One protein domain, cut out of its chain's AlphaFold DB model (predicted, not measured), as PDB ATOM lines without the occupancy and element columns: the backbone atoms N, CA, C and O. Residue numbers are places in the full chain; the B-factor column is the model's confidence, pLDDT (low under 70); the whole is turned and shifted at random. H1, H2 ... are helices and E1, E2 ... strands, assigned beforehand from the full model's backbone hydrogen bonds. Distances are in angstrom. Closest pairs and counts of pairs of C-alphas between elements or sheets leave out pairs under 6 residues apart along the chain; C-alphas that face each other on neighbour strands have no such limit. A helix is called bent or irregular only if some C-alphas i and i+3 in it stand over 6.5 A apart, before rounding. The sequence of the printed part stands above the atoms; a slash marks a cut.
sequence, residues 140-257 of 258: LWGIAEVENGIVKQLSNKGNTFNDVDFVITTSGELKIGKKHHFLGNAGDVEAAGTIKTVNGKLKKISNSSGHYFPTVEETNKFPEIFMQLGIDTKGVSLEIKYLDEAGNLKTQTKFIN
ATOM      1  N   LEU A 140     160.662 128.197  78.270       89.38
ATOM      2  CA  LEU A 140     161.902 127.688  77.688       89.38
ATOM      3  C   LEU A 140     162.437 128.718  76.688       89.38
ATOM      4  O   LEU A 140     161.719 129.160  75.792       89.38
ATOM      5  N   TRP A 141     163.684 129.148  76.862       88.88
ATOM      6  CA  TRP A 141     164.372 129.994  75.879       88.88
ATOM      7  C   TRP A 141     165.132 129.161  74.857       88.88
ATOM      8  O   TRP A 141     165.291 129.591  73.717       88.88
ATOM      9  N   GLY A 142     165.574 127.977  75.266       82.38
ATOM     10  CA  GLY A 142     166.167 126.979  74.397       82.38
ATOM     11  C   GLY A 142     166.950 125.944  75.192       82.38
ATOM     12  O   GLY A 142     167.209 126.113  76.390       82.38
ATOM     13  N   ILE A 143     167.329 124.890  74.485       87.06
ATOM     14  CA  ILE A 143     168.306 123.904  74.934       87.06
ATOM     15  C   ILE A 143     169.657 124.365  74.406       87.06
ATOM     16  O   ILE A 143     169.788 124.708  73.231       87.06
ATOM     17  N   ALA A 144     170.637 124.473  75.293       87.19
ATOM     18  CA  ALA A 144     171.937 125.014  74.948       87.19
ATOM     19  C   ALA A 144     172.724 124.038  74.073       87.19
ATOM     20  O   ALA A 144     173.058 122.934  74.497       87.19
ATOM     21  N   GLU A 145     173.096 124.497  72.882       86.50
ATOM     22  CA  GLU A 145     174.180 123.897  72.116       86.50
ATOM     23  C   GLU A 145     175.519 124.489  72.566       86.50
ATOM     24  O   GLU A 145     175.627 125.691  72.840       86.50
ATOM     25  N   VAL A 146     176.549 123.647  72.603       87.38
ATOM     26  CA  VAL A 146     177.893 124.023  73.042       87.38
ATOM     27  C   VAL A 146     178.878 123.793  71.908       87.38
ATOM     28  O   VAL A 146     178.891 122.740  71.277       87.38
ATOM     29  N   GLU A 147     179.717 124.789  71.648       86.38
ATOM     30  CA  GLU A 147     180.764 124.726  70.634       86.38
ATOM     31  C   GLU A 147     181.997 125.459  71.158       86.38
ATOM     32  O   GLU A 147     181.889 126.570  71.669       86.38
ATOM     33  N   ASN A 148     183.178 124.842  71.059       88.62
ATOM     34  CA  ASN A 148     184.450 125.445  71.482       88.62
ATOM     35  C   ASN A 148     184.434 126.019  72.919       88.62
ATOM     36  O   ASN A 148     184.948 127.113  73.161       88.62
ATOM     37  N   GLY A 149     183.826 125.310  73.877       91.56
ATOM     38  CA  GLY A 149     183.787 125.748  75.277       91.56
ATOM     39  C   GLY A 149     182.704 126.776  75.610       91.56
ATOM     40  O   GLY A 149     182.606 127.187  76.768       91.56
ATOM     41  N   ILE A 150     181.904 127.227  74.637       95.06
ATOM     42  CA  ILE A 150     180.918 128.301  74.826       95.06
ATOM     43  C   ILE A 150     179.502 127.873  74.448       95.06
ATOM     44  O   ILE A 150     179.291 127.064  73.548       95.06
ATOM     45  N   VAL A 151     178.517 128.481  75.109       94.12
ATOM     46  CA  VAL A 151     177.098 128.332  74.769       94.12
ATOM     47  C   VAL A 151     176.786 129.137  73.502       94.12
ATOM     48  O   VAL A 151     177.039 130.351  73.438       94.12
ATOM     49  N   LYS A 152     176.224 128.478  72.487       93.00
ATOM     50  CA  LYS A 152     175.793 129.115  71.234       93.00
ATOM     51  C   LYS A 152     174.587 130.031  71.456       93.00
ATOM     52  O   LYS A 152     173.956 130.044  72.512       93.00
ATOM     53  N   GLN A 153     174.291 130.866  70.462       89.56
ATOM     54  CA  GLN A 153     173.147 131.775  70.524       89.56
ATOM     55  C   GLN A 153     171.828 131.002  70.574       89.56
ATOM     56  O   GLN A 153     171.531 130.213  69.683       89.56
ATOM     57  N   LEU A 154     171.017 131.286  71.594       85.81
ATOM     58  CA  LEU A 154     169.649 130.797  71.690       85.81
ATOM     59  C   LEU A 154     168.727 131.737  70.921       85.81
ATOM     60  O   LEU A 154     168.271 132.739  71.476       85.81
ATOM     61  N   SER A 155     168.457 131.428  69.652       82.19
ATOM     62  CA  SER A 155     167.478 132.130  68.804       82.19
ATOM     63  C   SER A 155     167.467 133.660  69.027       82.19
ATOM     64  O   SER A 155     168.488 134.329  68.875       82.19
ATOM     65  N   ASN A 156     166.335 134.232  69.451       82.12
ATOM     66  CA  ASN A 156     166.161 135.665  69.711       82.12
ATOM     67  C   ASN A 156     166.644 136.137  71.098       82.12
ATOM     68  O   ASN A 156     166.547 137.326  71.402       82.12
ATOM     69  N   LYS A 157     167.131 135.237  71.959       89.06
ATOM     70  CA  LYS A 157     167.665 135.553  73.294       89.06
ATOM     71  C   LYS A 157     169.176 135.781  73.291       89.06
ATOM     72  O   LYS A 157     169.697 136.362  74.240       89.06
ATOM     73  N   GLY A 158     169.870 135.359  72.232       92.75
ATOM     74  CA  GLY A 158     171.325 135.445  72.136       92.75
ATOM     75  C   GLY A 158     172.020 134.481  73.101       92.75
ATOM     76  O   GLY A 158     171.475 133.441  73.449       92.75
ATOM     77  N   ASN A 159     173.247 134.800  73.512       94.94
ATOM     78  CA  ASN A 159     174.065 133.970  74.414       94.94
ATOM     79  C   ASN A 159     174.695 134.762  75.571       94.94
ATOM     80  O   ASN A 159     175.662 134.311  76.191       94.94
ATOM     81  N   THR A 160     174.174 135.954  75.853       97.38
ATOM     82  CA  THR A 160     174.567 136.764  77.010       97.38
ATOM     83  C   THR A 160     173.391 136.817  77.969       97.38
ATOM     84  O   THR A 160     172.384 137.465  77.693       97.38
ATOM     85  N   PHE A 161     173.525 136.127  79.095       97.19
ATOM     86  CA  PHE A 161     172.496 136.028  80.121       97.19
ATOM     87  C   PHE A 161     173.013 136.591  81.438       97.19
ATOM     88  O   PHE A 161     174.185 136.423  81.771       97.19
ATOM     89  N   ASN A 162     172.142 137.233  82.211       96.88
ATOM     90  CA  ASN A 162     172.485 137.763  83.524       96.88
ATOM     91  C   ASN A 162     171.538 137.188  84.579       96.88
ATOM     92  O   ASN A 162     170.388 137.608  84.643       96.88
ATOM     93  N   ASP A 163     172.047 136.233  85.364       95.88
ATOM     94  CA  ASP A 163     171.323 135.522  86.427       95.88
ATOM     95  C   ASP A 163     169.995 134.900  85.943       95.88
ATOM     96  O   ASP A 163     168.951 135.057  86.572       95.88
ATOM     97  N   VAL A 164     170.037 134.194  84.805       97.62
ATOM     98  CA  VAL A 164     168.885 133.458  84.244       97.62
ATOM     99  C   VAL A 164     168.764 132.069  84.862       97.62
ATOM    100  O   VAL A 164     169.789 131.453  85.158       97.62
ATOM    101  N   ASP A 165     167.540 131.553  84.997       98.44
ATOM    102  CA  ASP A 165     167.301 130.181  85.438       98.44
ATOM    103  C   ASP A 165     167.834 129.160  84.422       98.44
ATOM    104  O   ASP A 165     167.670 129.309  83.206       98.44
ATOM    105  N   PHE A 166     168.418 128.084  84.941       98.50
ATOM    106  CA  PHE A 166     168.783 126.910  84.159       98.50
ATOM    107  C   PHE A 166     168.428 125.618  84.896       98.50
ATOM    108  O   PHE A 166     168.362 125.585  86.131       98.50
ATOM    109  N   VAL A 167     168.263 124.551  84.121       98.12
ATOM    110  CA  VAL A 167     168.219 123.161  84.579       98.12
ATOM    111  C   VAL A 167     169.109 122.325  83.664       98.12
ATOM    112  O   VAL A 167     169.099 122.527  82.454       98.12
ATOM    113  N   ILE A 168     169.860 121.388  84.238       97.31
ATOM    114  CA  ILE A 168     170.485 120.288  83.502       97.31
ATOM    115  C   ILE A 168     169.708 119.021  83.843       97.31
ATOM    116  O   ILE A 168     169.681 118.608  85.005       97.31
ATOM    117  N   THR A 169     169.024 118.450  82.855       91.50
ATOM    118  CA  THR A 169     168.206 117.241  83.026       91.50
ATOM    119  C   THR A 169     169.082 116.011  83.266       91.50
ATOM    120  O   THR A 169     170.276 116.010  82.968       91.50
ATOM    121  N   THR A 170     168.486 114.913  83.734       86.25
ATOM    122  CA  THR A 170     169.176 113.613  83.841       86.25
ATOM    123  C   THR A 170     169.550 112.996  82.486       86.25
ATOM    124  O   THR A 170     170.262 111.996  82.457       86.25
ATOM    125  N   SER A 171     169.058 113.556  81.371       80.06
ATOM    126  CA  SER A 171     169.475 113.206  80.005       80.06
ATOM    127  C   SER A 171     170.672 114.029  79.509       80.06
ATOM    128  O   SER A 171     171.210 113.722  78.447       80.06
ATOM    129  N   GLY A 172     171.122 115.040  80.265       85.50
ATOM    130  CA  GLY A 172     172.231 115.911  79.871       85.50
ATOM    131  C   GLY A 172     171.822 117.114  79.021       85.50
ATOM    132  O   GLY A 172     172.656 117.676  78.316       85.50
ATOM    133  N   GLU A 173     170.562 117.545  79.069       88.25
ATOM    134  CA  GLU A 173     170.116 118.763  78.381       88.25
ATOM    135  C   GLU A 173     170.260 119.977  79.298       88.25
ATOM    136  O   GLU A 173     169.620 120.045  80.348       88.25
ATOM    137  N   LEU A 174     171.032 120.981  78.877       95.62
ATOM    138  CA  LEU A 174     171.058 122.292  79.529       95.62
ATOM    139  C   LEU A 174     169.902 123.159  79.012       95.62
ATOM    140  O   LEU A 174     170.004 123.801  77.966       95.62
ATOM    141  N   LYS A 175     168.802 123.202  79.765       94.38
ATOM    142  CA  LYS A 175     167.625 124.036  79.487       94.38
ATOM    143  C   LYS A 175     167.779 125.393  80.166       94.38
ATOM    144  O   LYS A 175     167.999 125.466  81.374       94.38
ATOM    145  N   ILE A 176     167.646 126.476  79.401       96.19
ATOM    146  CA  ILE A 176     167.757 127.860  79.893       96.19
ATOM    147  C   ILE A 176     166.408 128.557  79.721       96.19
ATOM    148  O   ILE A 176     165.759 128.416  78.682       96.19
ATOM    149  N   GLY A 177     165.976 129.331  80.719       95.06
ATOM    150  CA  GLY A 177     164.722 130.073  80.615       95.06
ATOM    151  C   GLY A 177     164.204 130.642  81.930       95.06
ATOM    152  O   GLY A 177     164.916 131.354  82.633       95.06
ATOM    153  N   LYS A 178     162.929 130.390  82.230       94.38
ATOM    154  CA  LYS A 178     162.242 130.861  83.438       94.38
ATOM    155  C   LYS A 178     161.550 129.708  84.151       94.38
ATOM    156  O   LYS A 178     160.843 128.941  83.497       94.38
ATOM    157  N   LYS A 179     161.653 129.707  85.486       93.12
ATOM    158  CA  LYS A 179     161.052 128.748  86.431       93.12
ATOM    159  C   LYS A 179     161.683 127.361  86.337       93.12
ATOM    160  O   LYS A 179     161.396 126.598  85.421       93.12
ATOM    161  N   HIS A 180     162.456 126.979  87.354       95.88
ATOM    162  CA  HIS A 180     163.086 125.650  87.421       95.88
ATOM    163  C   HIS A 180     162.083 124.501  87.320       95.88
ATOM    164  O   HIS A 180     162.378 123.514  86.664       95.88
ATOM    165  N   HIS A 181     160.897 124.641  87.919       90.00
ATOM    166  CA  HIS A 181     159.847 123.621  87.844       90.00
ATOM    167  C   HIS A 181     159.404 123.328  86.402       90.00
ATOM    168  O   HIS A 181     159.253 122.168  86.028       90.00
ATOM    169  N   PHE A 182     159.256 124.381  85.586       90.19
ATOM    170  CA  PHE A 182     158.927 124.268  84.165       90.19
ATOM    171  C   PHE A 182     160.100 123.676  83.379       90.19
ATOM    172  O   PHE A 182     159.927 122.713  82.642       90.19
ATOM    173  N   LEU A 183     161.310 124.208  83.586       84.19
ATOM    174  CA  LEU A 183     162.515 123.754  82.882       84.19
ATOM    175  C   LEU A 183     162.864 122.287  83.182       84.19
ATOM    176  O   LEU A 183     163.359 121.591  82.305       84.19
ATOM    177  N   GLY A 184     162.603 121.815  84.402       84.56
ATOM    178  CA  GLY A 184     162.810 120.423  84.808       84.56
ATOM    179  C   GLY A 184     161.618 119.503  84.548       84.56
ATOM    180  O   GLY A 184     161.684 118.332  84.908       84.56
ATOM    181  N   ASN A 185     160.523 120.009  83.967       88.94
ATOM    182  CA  ASN A 185     159.271 119.274  83.762       88.94
ATOM    183  C   ASN A 185     158.799 118.514  85.024       88.94
ATOM    184  O   ASN A 185     158.414 117.347  84.968       88.94
ATOM    185  N   ALA A 186     158.912 119.163  86.189       83.50
ATOM    186  CA  ALA A 186     158.644 118.604  87.516       83.50
ATOM    187  C   ALA A 186     159.470 117.354  87.897       83.50
ATOM    188  O   ALA A 186     159.295 116.825  88.998       83.50
ATOM    189  N   GLY A 187     160.386 116.902  87.041       86.38
ATOM    190  CA  GLY A 187     161.252 115.755  87.263       86.38
ATOM    191  C   GLY A 187     162.484 116.091  88.094       86.38
ATOM    192  O   GLY A 187     162.711 117.237  88.469       86.38
ATOM    193  N   ASP A 188     163.283 115.068  88.374       91.31
ATOM    194  CA  ASP A 188     164.583 115.214  89.026       91.31
ATOM    195  C   ASP A 188     165.641 115.694  88.020       91.31
ATOM    196  O   ASP A 188     165.499 115.497  86.812       91.31
ATOM    197  N   VAL A 189     166.701 116.335  88.510       95.81
ATOM    198  CA  VAL A 189     167.691 117.033  87.668       95.81
ATOM    199  C   VAL A 189     169.110 116.775  88.158       95.81
ATOM    200  O   VAL A 189     169.309 116.346  89.291       95.81
ATOM    201  N   GLU A 190     170.118 117.066  87.345       96.62
ATOM    202  CA  GLU A 190     171.521 117.000  87.782       96.62
ATOM    203  C   GLU A 190     172.009 118.323  88.353       96.62
ATOM    204  O   GLU A 190     172.820 118.355  89.277       96.62
ATOM    205  N   ALA A 191     171.498 119.428  87.819       98.19
ATOM    206  CA  ALA A 191     171.798 120.761  88.302       98.19
ATOM    207  C   ALA A 191     170.612 121.690  88.056       98.19
ATOM    208  O   ALA A 191     169.919 121.585  87.047       98.19
ATOM    209  N   ALA A 192     170.394 122.625  88.973       98.38
ATOM    210  CA  ALA A 192     169.418 123.689  88.811       98.38
ATOM    211  C   ALA A 192     169.856 124.926  89.590       98.38
ATOM    212  O   ALA A 192     170.396 124.829  90.697       98.38
ATOM    213  N   GLY A 193     169.584 126.094  89.027       98.31
ATOM    214  CA  GLY A 193     169.875 127.363  89.674       98.31
ATOM    215  C   GLY A 193     169.913 128.500  88.671       98.31
ATOM    216  O   GLY A 193     169.088 128.527  87.760       98.31
ATOM    217  N   THR A 194     170.863 129.424  88.817       98.56
ATOM    218  CA  THR A 194     171.031 130.519  87.850       98.56
ATOM    219  C   THR A 194     172.417 130.546  87.226       98.56
ATOM    220  O   THR A 194     173.401 130.165  87.859       98.56
ATOM    221  N   ILE A 195     172.507 131.028  85.987       98.50
ATOM    222  CA  ILE A 195     173.774 131.254  85.287       98.50
ATOM    223  C   ILE A 195     173.909 132.689  84.792       98.50
ATOM    224  O   ILE A 195     172.934 133.389  84.505       98.50
ATOM    225  N   LYS A 196     175.165 133.102  84.630       98.56
ATOM    226  CA  LYS A 196     175.554 134.293  83.878       98.56
ATOM    227  C   LYS A 196     176.494 133.895  82.755       98.56
ATOM    228  O   LYS A 196     177.513 133.250  83.012       98.56
ATOM    229  N   THR A 197     176.201 134.350  81.544       98.25
ATOM    230  CA  THR A 197     177.060 134.175  80.372       98.25
ATOM    231  C   THR A 197     177.346 135.521  79.715       98.25
ATOM    232  O   THR A 197     176.523 136.434  79.754       98.25
ATOM    233  N   VAL A 198     178.520 135.665  79.106       98.00
ATOM    234  CA  VAL A 198     178.882 136.835  78.293       98.00
ATOM    235  C   VAL A 198     179.460 136.332  76.983       98.00
ATOM    236  O   VAL A 198     180.511 135.690  76.986       98.00
ATOM    237  N   ASN A 199     178.773 136.609  75.873       96.31
ATOM    238  CA  ASN A 199     179.093 136.071  74.547       96.31
ATOM    239  C   ASN A 199     179.262 134.540  74.571       96.31
ATOM    240  O   ASN A 199     180.249 134.010  74.068       96.31
ATOM    241  N   GLY A 200     178.352 133.837  75.251       96.56
ATOM    242  CA  GLY A 200     178.372 132.379  75.387       96.56
ATOM    243  C   GLY A 200     179.341 131.836  76.436       96.56
ATOM    244  O   GLY A 200     179.171 130.705  76.882       96.56
ATOM    245  N   LYS A 201     180.319 132.629  76.892       98.06
ATOM    246  CA  LYS A 201     181.249 132.215  77.952       98.06
ATOM    247  C   LYS A 201     180.540 132.213  79.292       98.06
ATOM    248  O   LYS A 201     180.022 133.258  79.697       98.06
ATOM    249  N   LEU A 202     180.576 131.090  79.999       98.44
ATOM    250  CA  LEU A 202     180.081 131.006  81.365       98.44
ATOM    251  C   LEU A 202     180.918 131.922  82.272       98.44
ATOM    252  O   LEU A 202     182.131 132.054  82.109       98.44
ATOM    253  N   LYS A 203     180.254 132.643  83.175       98.31
ATOM    254  CA  LYS A 203     180.890 133.590  84.114       98.31
ATOM    255  C   LYS A 203     180.498 133.337  85.552       98.31
ATOM    256  O   LYS A 203     181.311 133.549  86.450       98.31
ATOM    257  N   LYS A 204     179.265 132.894  85.772       98.56
ATOM    258  CA  LYS A 204     178.756 132.564  87.096       98.56
ATOM    259  C   LYS A 204     177.801 131.387  87.002       98.56
ATOM    260  O   LYS A 204     177.014 131.326  86.058       98.56
ATOM    261  N   ILE A 205     177.847 130.529  88.009       98.50
ATOM    262  CA  ILE A 205     176.839 129.513  88.295       98.50
ATOM    263  C   ILE A 205     176.387 129.737  89.740       98.50
ATOM    264  O   ILE A 205     177.216 129.999  90.612       98.50
ATOM    265  N   SER A 206     175.092 129.641  90.012       98.19
ATOM    266  CA  SER A 206     174.562 129.558  91.371       98.19
ATOM    267  C   SER A 206     173.600 128.389  91.514       98.19
ATOM    268  O   SER A 206     172.994 127.975  90.529       98.19
ATOM    269  N   ASN A 207     173.397 127.906  92.738       97.75
ATOM    270  CA  ASN A 207     172.348 126.932  93.070       97.75
ATOM    271  C   ASN A 207     171.016 127.594  93.475       97.75
ATOM    272  O   ASN A 207     170.214 127.002  94.198       97.75
ATOM    273  N   SER A 208     170.775 128.841  93.052       96.25
ATOM    274  CA  SER A 208     169.549 129.574  93.386       96.25
ATOM    275  C   SER A 208     168.334 128.951  92.693       96.25
ATOM    276  O   SER A 208     167.951 129.375  91.607       96.25
ATOM    277  N   SER A 209     167.728 127.945  93.323       94.81
ATOM    278  CA  SER A 209     166.539 127.252  92.832       94.81
ATOM    279  C   SER A 209     165.543 126.992  93.960       94.81
ATOM    280  O   SER A 209     165.902 126.434  94.998       94.81
ATOM    281  N   GLY A 210     164.279 127.367  93.746       88.12
ATOM    282  CA  GLY A 210     163.206 127.132  94.720       88.12
ATOM    283  C   GLY A 210     162.799 125.658  94.826       88.12
ATOM    284  O   GLY A 210     162.578 125.156  95.927       88.12
ATOM    285  N   HIS A 211     162.764 124.954  93.690       91.94
ATOM    286  CA  HIS A 211     162.243 123.585  93.580       91.94
ATOM    287  C   HIS A 211     163.267 122.490  93.862       91.94
ATOM    288  O   HIS A 211     162.878 121.400  94.261       91.94
ATOM    289  N   TYR A 212     164.558 122.779  93.711       93.06
ATOM    290  CA  TYR A 212     165.610 121.759  93.798       93.06
ATOM    291  C   TYR A 212     166.609 121.986  94.938       93.06
ATOM    292  O   TYR A 212     167.325 121.057  95.273       93.06
ATOM    293  N   PHE A 213     166.648 123.190  95.537       91.69
ATOM    294  CA  PHE A 213     167.594 123.648  96.583       91.69
ATOM    295  C   PHE A 213     168.814 122.726  96.821       91.69
ATOM    296  O   PHE A 213     168.876 122.039  97.846       91.69
ATOM    297  N   PRO A 214     169.759 122.697  95.866       95.94
ATOM    298  CA  PRO A 214     170.909 121.804  95.911       95.94
ATOM    299  C   PRO A 214     171.760 122.041  97.161       95.94
ATOM    300  O   PRO A 214     172.010 123.188  97.542       95.94
ATOM    301  N   THR A 215     172.256 120.970  97.771       95.69
ATOM    302  CA  THR A 215     173.200 121.026  98.893       95.69
ATOM    303  C   THR A 215     174.544 121.623  98.468       95.69
ATOM    304  O   THR A 215     174.852 121.772  97.282       95.69
ATOM    305  N   VAL A 216     175.392 121.948  99.449       96.62
ATOM    306  CA  VAL A 216     176.764 122.407  99.181       96.62
ATOM    307  C   VAL A 216     177.537 121.358  98.376       96.62
ATOM    308  O   VAL A 216     178.200 121.711  97.406       96.62
ATOM    309  N   GLU A 217     177.432 120.077  98.737       96.62
ATOM    310  CA  GLU A 217     178.111 118.980  98.035       96.62
ATOM    311  C   GLU A 217     177.615 118.810  96.598       96.62
ATOM    312  O   GLU A 217     178.435 118.711  95.686       96.62
ATOM    313  N   GLU A 218     176.300 118.855  96.372       97.69
ATOM    314  CA  GLU A 218     175.727 118.775  95.021       97.69
ATOM    315  C   GLU A 218     176.113 119.980  94.161       97.69
ATOM    316  O   GLU A 218     176.446 119.841  92.984       97.69
ATOM    317  N   THR A 219     176.131 121.176  94.753       97.94
ATOM    318  CA  THR A 219     176.520 122.402  94.043       97.94
ATOM    319  C   THR A 219     177.998 122.381  93.656       97.94
ATOM    320  O   THR A 219     178.361 122.861  92.584       97.94
ATOM    321  N   ASN A 220     178.869 121.790  94.483       97.44
ATOM    322  CA  ASN A 220     180.292 121.650  94.155       97.44
ATOM    323  C   ASN A 220     180.540 120.759  92.923       97.44
ATOM    324  O   ASN A 220     181.614 120.856  92.340       97.44
ATOM    325  N   LYS A 221     179.567 119.938  92.504       97.69
ATOM    326  CA  LYS A 221     179.650 119.107  91.292       97.69
ATOM    327  C   LYS A 221     179.167 119.823  90.030       97.69
ATOM    328  O   LYS A 221     179.401 119.334  88.931       97.69
ATOM    329  N   PHE A 222     178.538 120.997  90.150       98.00
ATOM    330  CA  PHE A 222     178.062 121.755  88.986       98.00
ATOM    331  C   PHE A 222     179.163 122.014  87.947       98.00
ATOM    332  O   PHE A 222     178.895 121.792  86.771       98.00
ATOM    333  N   PRO A 223     180.396 122.417  88.312       97.31
ATOM    334  CA  PRO A 223     181.448 122.630  87.320       97.31
ATOM    335  C   PRO A 223     181.742 121.378  86.483       97.31
ATOM    336  O   PRO A 223     181.848 121.486  85.267       97.31
ATOM    337  N   GLU A 224     181.789 120.195  87.103       96.12
ATOM    338  CA  GLU A 224     182.005 118.917  86.408       96.12
ATOM    339  C   GLU A 224     180.868 118.609  85.420       96.12
ATOM    340  O   GLU A 224     181.122 118.240  84.275       96.12
ATOM    341  N   ILE A 225     179.619 118.853  85.827       96.75
ATOM    342  CA  ILE A 225     178.424 118.678  84.984       96.75
ATOM    343  C   ILE A 225     178.481 119.613  83.764       96.75
ATOM    344  O   ILE A 225     178.247 119.181  82.636       96.75
ATOM    345  N   PHE A 226     178.839 120.888  83.949       97.06
ATOM    346  CA  PHE A 226     179.001 121.834  82.835       97.06
ATOM    347  C   PHE A 226     180.182 121.464  81.921       97.06
ATOM    348  O   PHE A 226     180.069 121.582  80.700       97.06
ATOM    349  N   MET A 227     181.290 120.973  82.480       94.88
ATOM    350  CA  MET A 227     182.429 120.486  81.695       94.88
ATOM    351  C   MET A 227     182.068 119.270  80.841       94.88
ATOM    352  O   MET A 227     182.525 119.173  79.704       94.88
ATOM    353  N   GLN A 228     181.229 118.363  81.346       92.38
ATOM    354  CA  GLN A 228     180.741 117.211  80.584       92.38
ATOM    355  C   GLN A 228     179.887 117.623  79.376       92.38
ATOM    356  O   GLN A 228     179.912 116.944  78.352       92.38
ATOM    357  N   LEU A 229     179.198 118.766  79.459       90.06
ATOM    358  CA  LEU A 229     178.517 119.400  78.321       90.06
ATOM    359  C   LEU A 229     179.487 120.084  77.339       90.06
ATOM    360  O   LEU A 229     179.055 120.641  76.333       90.06
ATOM    361  N   GLY A 230     180.789 120.085  77.631       93.12
ATOM    362  CA  GLY A 230     181.818 120.744  76.835       93.12
ATOM    363  C   GLY A 230     181.945 122.246  77.092       93.12
ATOM    364  O   GLY A 230     182.535 122.936  76.263       93.12
ATOM    365  N   ILE A 231     181.385 122.774  78.188       96.19
ATOM    366  CA  ILE A 231     181.458 124.201  78.539       96.19
ATOM    367  C   ILE A 231     182.720 124.460  79.364       96.19
ATOM    368  O   ILE A 231     182.989 123.761  80.340       96.19
ATOM    369  N   ASP A 232     183.470 125.501  79.006       95.50
ATOM    370  CA  ASP A 232     184.625 125.951  79.780       95.50
ATOM    371  C   ASP A 232     184.162 126.597  81.096       95.50
ATOM    372  O   ASP A 232     183.421 127.588  81.110       95.50
ATOM    373  N   THR A 233     184.600 126.022  82.213       96.69
ATOM    374  CA  THR A 233     184.283 126.478  83.570       96.69
ATOM    375  C   THR A 233     185.440 127.232  84.220       96.69
ATOM    376  O   THR A 233     185.288 127.754  85.329       96.69
ATOM    377  N   LYS A 234     186.582 127.378  83.541       95.44
ATOM    378  CA  LYS A 234     187.745 128.063  84.101       95.44
ATOM    379  C   LYS A 234     187.455 129.539  84.368       95.44
ATOM    380  O   LYS A 234     186.991 130.296  83.514       95.44
ATOM    381  N   GLY A 235     187.769 129.980  85.581       94.81
ATOM    382  CA  GLY A 235     187.529 131.340  86.060       94.81
ATOM    383  C   GLY A 235     186.055 131.663  86.322       94.81
ATOM    384  O   GLY A 235     185.725 132.828  86.555       94.81
ATOM    385  N   VAL A 236     185.160 130.671  86.280       97.88
ATOM    386  CA  VAL A 236     183.744 130.855  86.611       97.88
ATOM    387  C   VAL A 236     183.574 131.007  88.123       97.88
ATOM    388  O   VAL A 236     184.198 130.310  88.923       97.88
ATOM    389  N   SER A 237     182.705 131.935  88.522       98.12
ATOM    390  CA  SER A 237     182.292 132.115  89.914       98.12
ATOM    391  C   SER A 237     181.168 131.136  90.265       98.12
ATOM    392  O   SER A 237     180.078 131.226  89.704       98.12
ATOM    393  N   LEU A 238     181.389 130.250  91.230       98.38
ATOM    394  CA  LEU A 238     180.375 129.363  91.799       98.38
ATOM    395  C   LEU A 238     179.819 129.970  93.094       98.38
ATOM    396  O   LEU A 238     180.524 130.055  94.101       98.38
ATOM    397  N   GLU A 239     178.561 130.406  93.067       98.19
ATOM    398  CA  GLU A 239     177.832 130.955  94.216       98.19
ATOM    399  C   GLU A 239     176.950 129.869  94.850       98.19
ATOM    400  O   GLU A 239     175.966 129.417  94.266       98.19
ATOM    401  N   ILE A 240     177.301 129.456  96.062       98.06
ATOM    402  CA  ILE A 240     176.658 128.367  96.794       98.06
ATOM    403  C   ILE A 240     175.823 128.958  97.923       98.06
ATOM    404  O   ILE A 240     176.362 129.522  98.879       98.06
ATOM    405  N   LYS A 241     174.506 128.810  97.831       96.75
ATOM    406  CA  LYS A 241     173.547 129.162  98.876       96.75
ATOM    407  C   LYS A 241     173.200 127.936  99.705       96.75
ATOM    408  O   LYS A 241     172.940 126.871  99.158       96.75
ATOM    409  N   TYR A 242     173.189 128.083 101.021       95.88
ATOM    410  CA  TYR A 242     172.884 126.993 101.945       95.88
ATOM    411  C   TYR A 242     172.279 127.543 103.235       95.88
ATOM    412  O   TYR A 242     172.411 128.732 103.523       95.88
ATOM    413  N   LEU A 243     171.600 126.691 103.999       94.62
ATOM    414  CA  LEU A 243     171.138 127.029 105.345       94.62
ATOM    415  C   LEU A 243     172.208 126.595 106.352       94.62
ATOM    416  O   LEU A 243     172.711 125.477 106.254       94.62
ATOM    417  N   ASP A 244     172.581 127.476 107.279       93.69
ATOM    418  CA  ASP A 244     173.431 127.099 108.414       93.69
ATOM    419  C   ASP A 244     172.651 126.291 109.469       93.69
ATOM    420  O   ASP A 244     171.447 126.071 109.339       93.69
ATOM    421  N   GLU A 245     173.331 125.841 110.528       93.25
ATOM    422  CA  GLU A 245     172.721 125.055 111.616       93.25
ATOM    423  C   GLU A 245     171.558 125.783 112.313       93.25
ATOM    424  O   GLU A 245     170.668 125.147 112.870       93.25
ATOM    425  N   ALA A 246     171.540 127.117 112.255       94.50
ATOM    426  CA  ALA A 246     170.477 127.953 112.799       94.50
ATOM    427  C   ALA A 246     169.369 128.262 111.770       94.50
ATOM    428  O   ALA A 246     168.457 129.033 112.062       94.50
ATOM    429  N   GLY A 247     169.431 127.673 110.571       92.62
ATOM    430  CA  GLY A 247     168.452 127.861 109.502       92.62
ATOM    431  C   GLY A 247     168.592 129.183 108.744       92.62
ATOM    432  O   GLY A 247     167.698 129.537 107.976       92.62
ATOM    433  N   ASN A 248     169.687 129.926 108.924       95.12
ATOM    434  CA  ASN A 248     169.902 131.176 108.200       95.12
ATOM    435  C   ASN A 248     170.479 130.900 106.816       95.12
ATOM    436  O   ASN A 248     171.431 130.132 106.666       95.12
ATOM    437  N   LEU A 249     169.965 131.605 105.807       94.56
ATOM    438  CA  LEU A 249     170.530 131.557 104.467       94.56
ATOM    439  C   LEU A 249     171.921 132.206 104.456       94.56
ATOM    440  O   LEU A 249     172.084 133.390 104.764       94.56
ATOM    441  N   LYS A 250     172.923 131.423 104.074       96.81
ATOM    442  CA  LYS A 250     174.304 131.845 103.852       96.81
ATOM    443  C   LYS A 250     174.662 131.712 102.382       96.81
ATOM    444  O   LYS A 250     174.005 131.014 101.609       96.81
ATOM    445  N   THR A 251     175.713 132.416 101.986       96.69
ATOM    446  CA  THR A 251     176.257 132.356 100.633       96.69
ATOM    447  C   THR A 251     177.768 132.255 100.706       96.69
ATOM    448  O   THR A 251     178.420 133.054 101.375       96.69
ATOM    449  N   GLN A 252     178.320 131.274 100.003       96.12
ATOM    450  CA  GLN A 252     179.748 131.113  99.776       96.12
ATOM    451  C   GLN A 252     180.022 131.313  98.287       96.12
ATOM    452  O   GLN A 252     179.293 130.792  97.452       96.12
ATOM    453  N   THR A 253     181.076 132.049  97.941       96.69
ATOM    454  CA  THR A 253     181.528 132.179  96.549       96.69
ATOM    455  C   THR A 253     182.888 131.518  96.387       96.69
ATOM    456  O   THR A 253     183.775 131.718  97.217       96.69
ATOM    457  N   LYS A 254     183.047 130.733  95.322       95.31
ATOM    458  CA  LYS A 254     184.312 130.113  94.913       95.31
ATOM    459  C   LYS A 254     184.618 130.488  93.467       95.31
ATOM    460  O   LYS A 254     183.699 130.668  92.678       95.31
ATOM    461  N   PHE A 255     185.896 130.564  93.115       94.62
ATOM    462  CA  PHE A 255     186.328 130.660  91.722       94.62
ATOM    463  C   PHE A 255     186.884 129.311  91.283       94.62
ATOM    464  O   PHE A 255     187.668 128.698  92.010       94.62
ATOM    465  N   ILE A 256     186.440 128.837  90.125       92.69
ATOM    466  CA  ILE A 256     186.901 127.584  89.528       92.69
ATOM    467  C   ILE A 256     188.240 127.875  88.847       92.69
ATOM    468  O   ILE A 256     188.309 128.715  87.952       92.69
ATOM    469  N   ASN A 257     189.318 127.260  89.327       82.00
ATOM    470  CA  ASN A 257     190.677 127.594  88.889       82.00
ATOM    471  C   ASN A 257     191.166 126.712  87.729       82.00
ATOM    472  O   ASN A 257     191.998 127.170  86.938       82.00
TER     473      ASN A 257
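This is residues 140 to 257 of the 258 residues of an uncharacterized protein of Flavobacterium columnare (UniProt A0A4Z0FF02). One strongly twisted sheet of seven strands runs through the whole domain, with the short helix H1 on one face and the helices H2 and H3 on the opposite face. E4 and E2 lie in the middle, each sharply bent, and at one end E6 and E7 form a long hairpin whose turn, with Ala 246, makes one end of the longest axis. The printed part has 118 residues, with three named helices and seven named strands in the order E1 E2 E3 H1 E4 E5 H2 H3 E6 E7. The sheet's order is E1, E3, E2, E4, E5, E6, E7; it is mixed, with E5 and E6 parallel and the other neighbours antiparallel, and the class is mixed, helices and strands. The whole is compact, with a radius of gyration of the C-alphas of 13.4 A and spans of 44 by 33 by 23 A.

The printed part opens with E1, residues 140 to 143, an edge strand of the sheet. After a long link comes E2, residues 161 to 169, which is apart from E1 and bends by 73 degrees at residue 164. A tight link leads to E3, residues 174 to 178, which makes a hairpin with E2; N 175 and O 167 are 2.8 A apart. On its other side E3 is antiparallel to E1 at 172 degrees, with N 141 and O 176 at 2.9 A. H1, residues 180 to 183, is on the sheet at a height of 7.5 A. It only just lies over none of the strands, with 2 of its 4 C-alphas falling on E3 and 2 on E2; the closest C-alphas of H1 and E2 are those of Leu 183 and Val 167, 6.0 A apart. E4, residues 189 to 198, bends by 67 degrees at residue 193 and is antiparallel to E2 at 153 degrees, with N 168 and O 191 at 2.8 A. E3, H1 and E4 form a split strand-helix-strand unit, two strands of one sheet that are not neighbours, with a helix between them along the chain and E2 between them in the sheet, and its crossover is right-handed. E5, residues 201 to 206, makes a hairpin with E4, and N 203 and O 196 are 2.8 A apart. H2, residues 216 to 220, is on the face opposite to H1 at a height of 6.8 A over the sheet. H3, residues 222 to 228, is on the same face as H2, and the two meet only through their link. The closest C-alphas of H3 and E4 are those of Phe 222 and Ala 191, 6.4 A apart. E6, residues 237 to 243, is parallel to E5 at 10 degrees, with N 239 and O 205 at 2.8 A. E5, H2, H3 and E6 form a strand-helix-strand unit, two parallel neighbour strands with helices between them along the chain, again with a right-handed crossover. The closest C-alphas of H2 and E6 are those of Val 216 and Ile 240, 6.4 A apart. E7, residues 249 to 255, is the other edge strand and makes a hairpin with E6 at 158 degrees; N 240 and O 252 are 2.8 A apart. In H2 and H3 every O i to N i+4 pair is within hydrogen-bond range; H1 is too short for such a pair, and its one O i to N i+3 pair is within range.

E1 begins at C-alpha 140, (161.902, 127.688, 77.688). From first to last C-alpha, E2 measures 19.5 A, E3 12.9 A, E4 24.6 A and E5 15.2 A. E4 ends at C-alpha 198, (178.882, 136.835, 78.293). H3, the longest helix by residues, measures 9.9 A. E6 measures 19.7 A and E7 20.3 A, and E7 ends at C-alpha 255, (186.328, 130.660, 91.722).

The two C-alphas farthest apart are those of Ser 155 and Ala 246, at 44.3 A. The printed part has no cut. The link from E1 to E2, residues 144 to 160, is long, and in it residues 146 to 147 pair with residues 150 to 151, antiparallel. The mean pLDDT of the printed part is 93.8, and no printed residue is under 70.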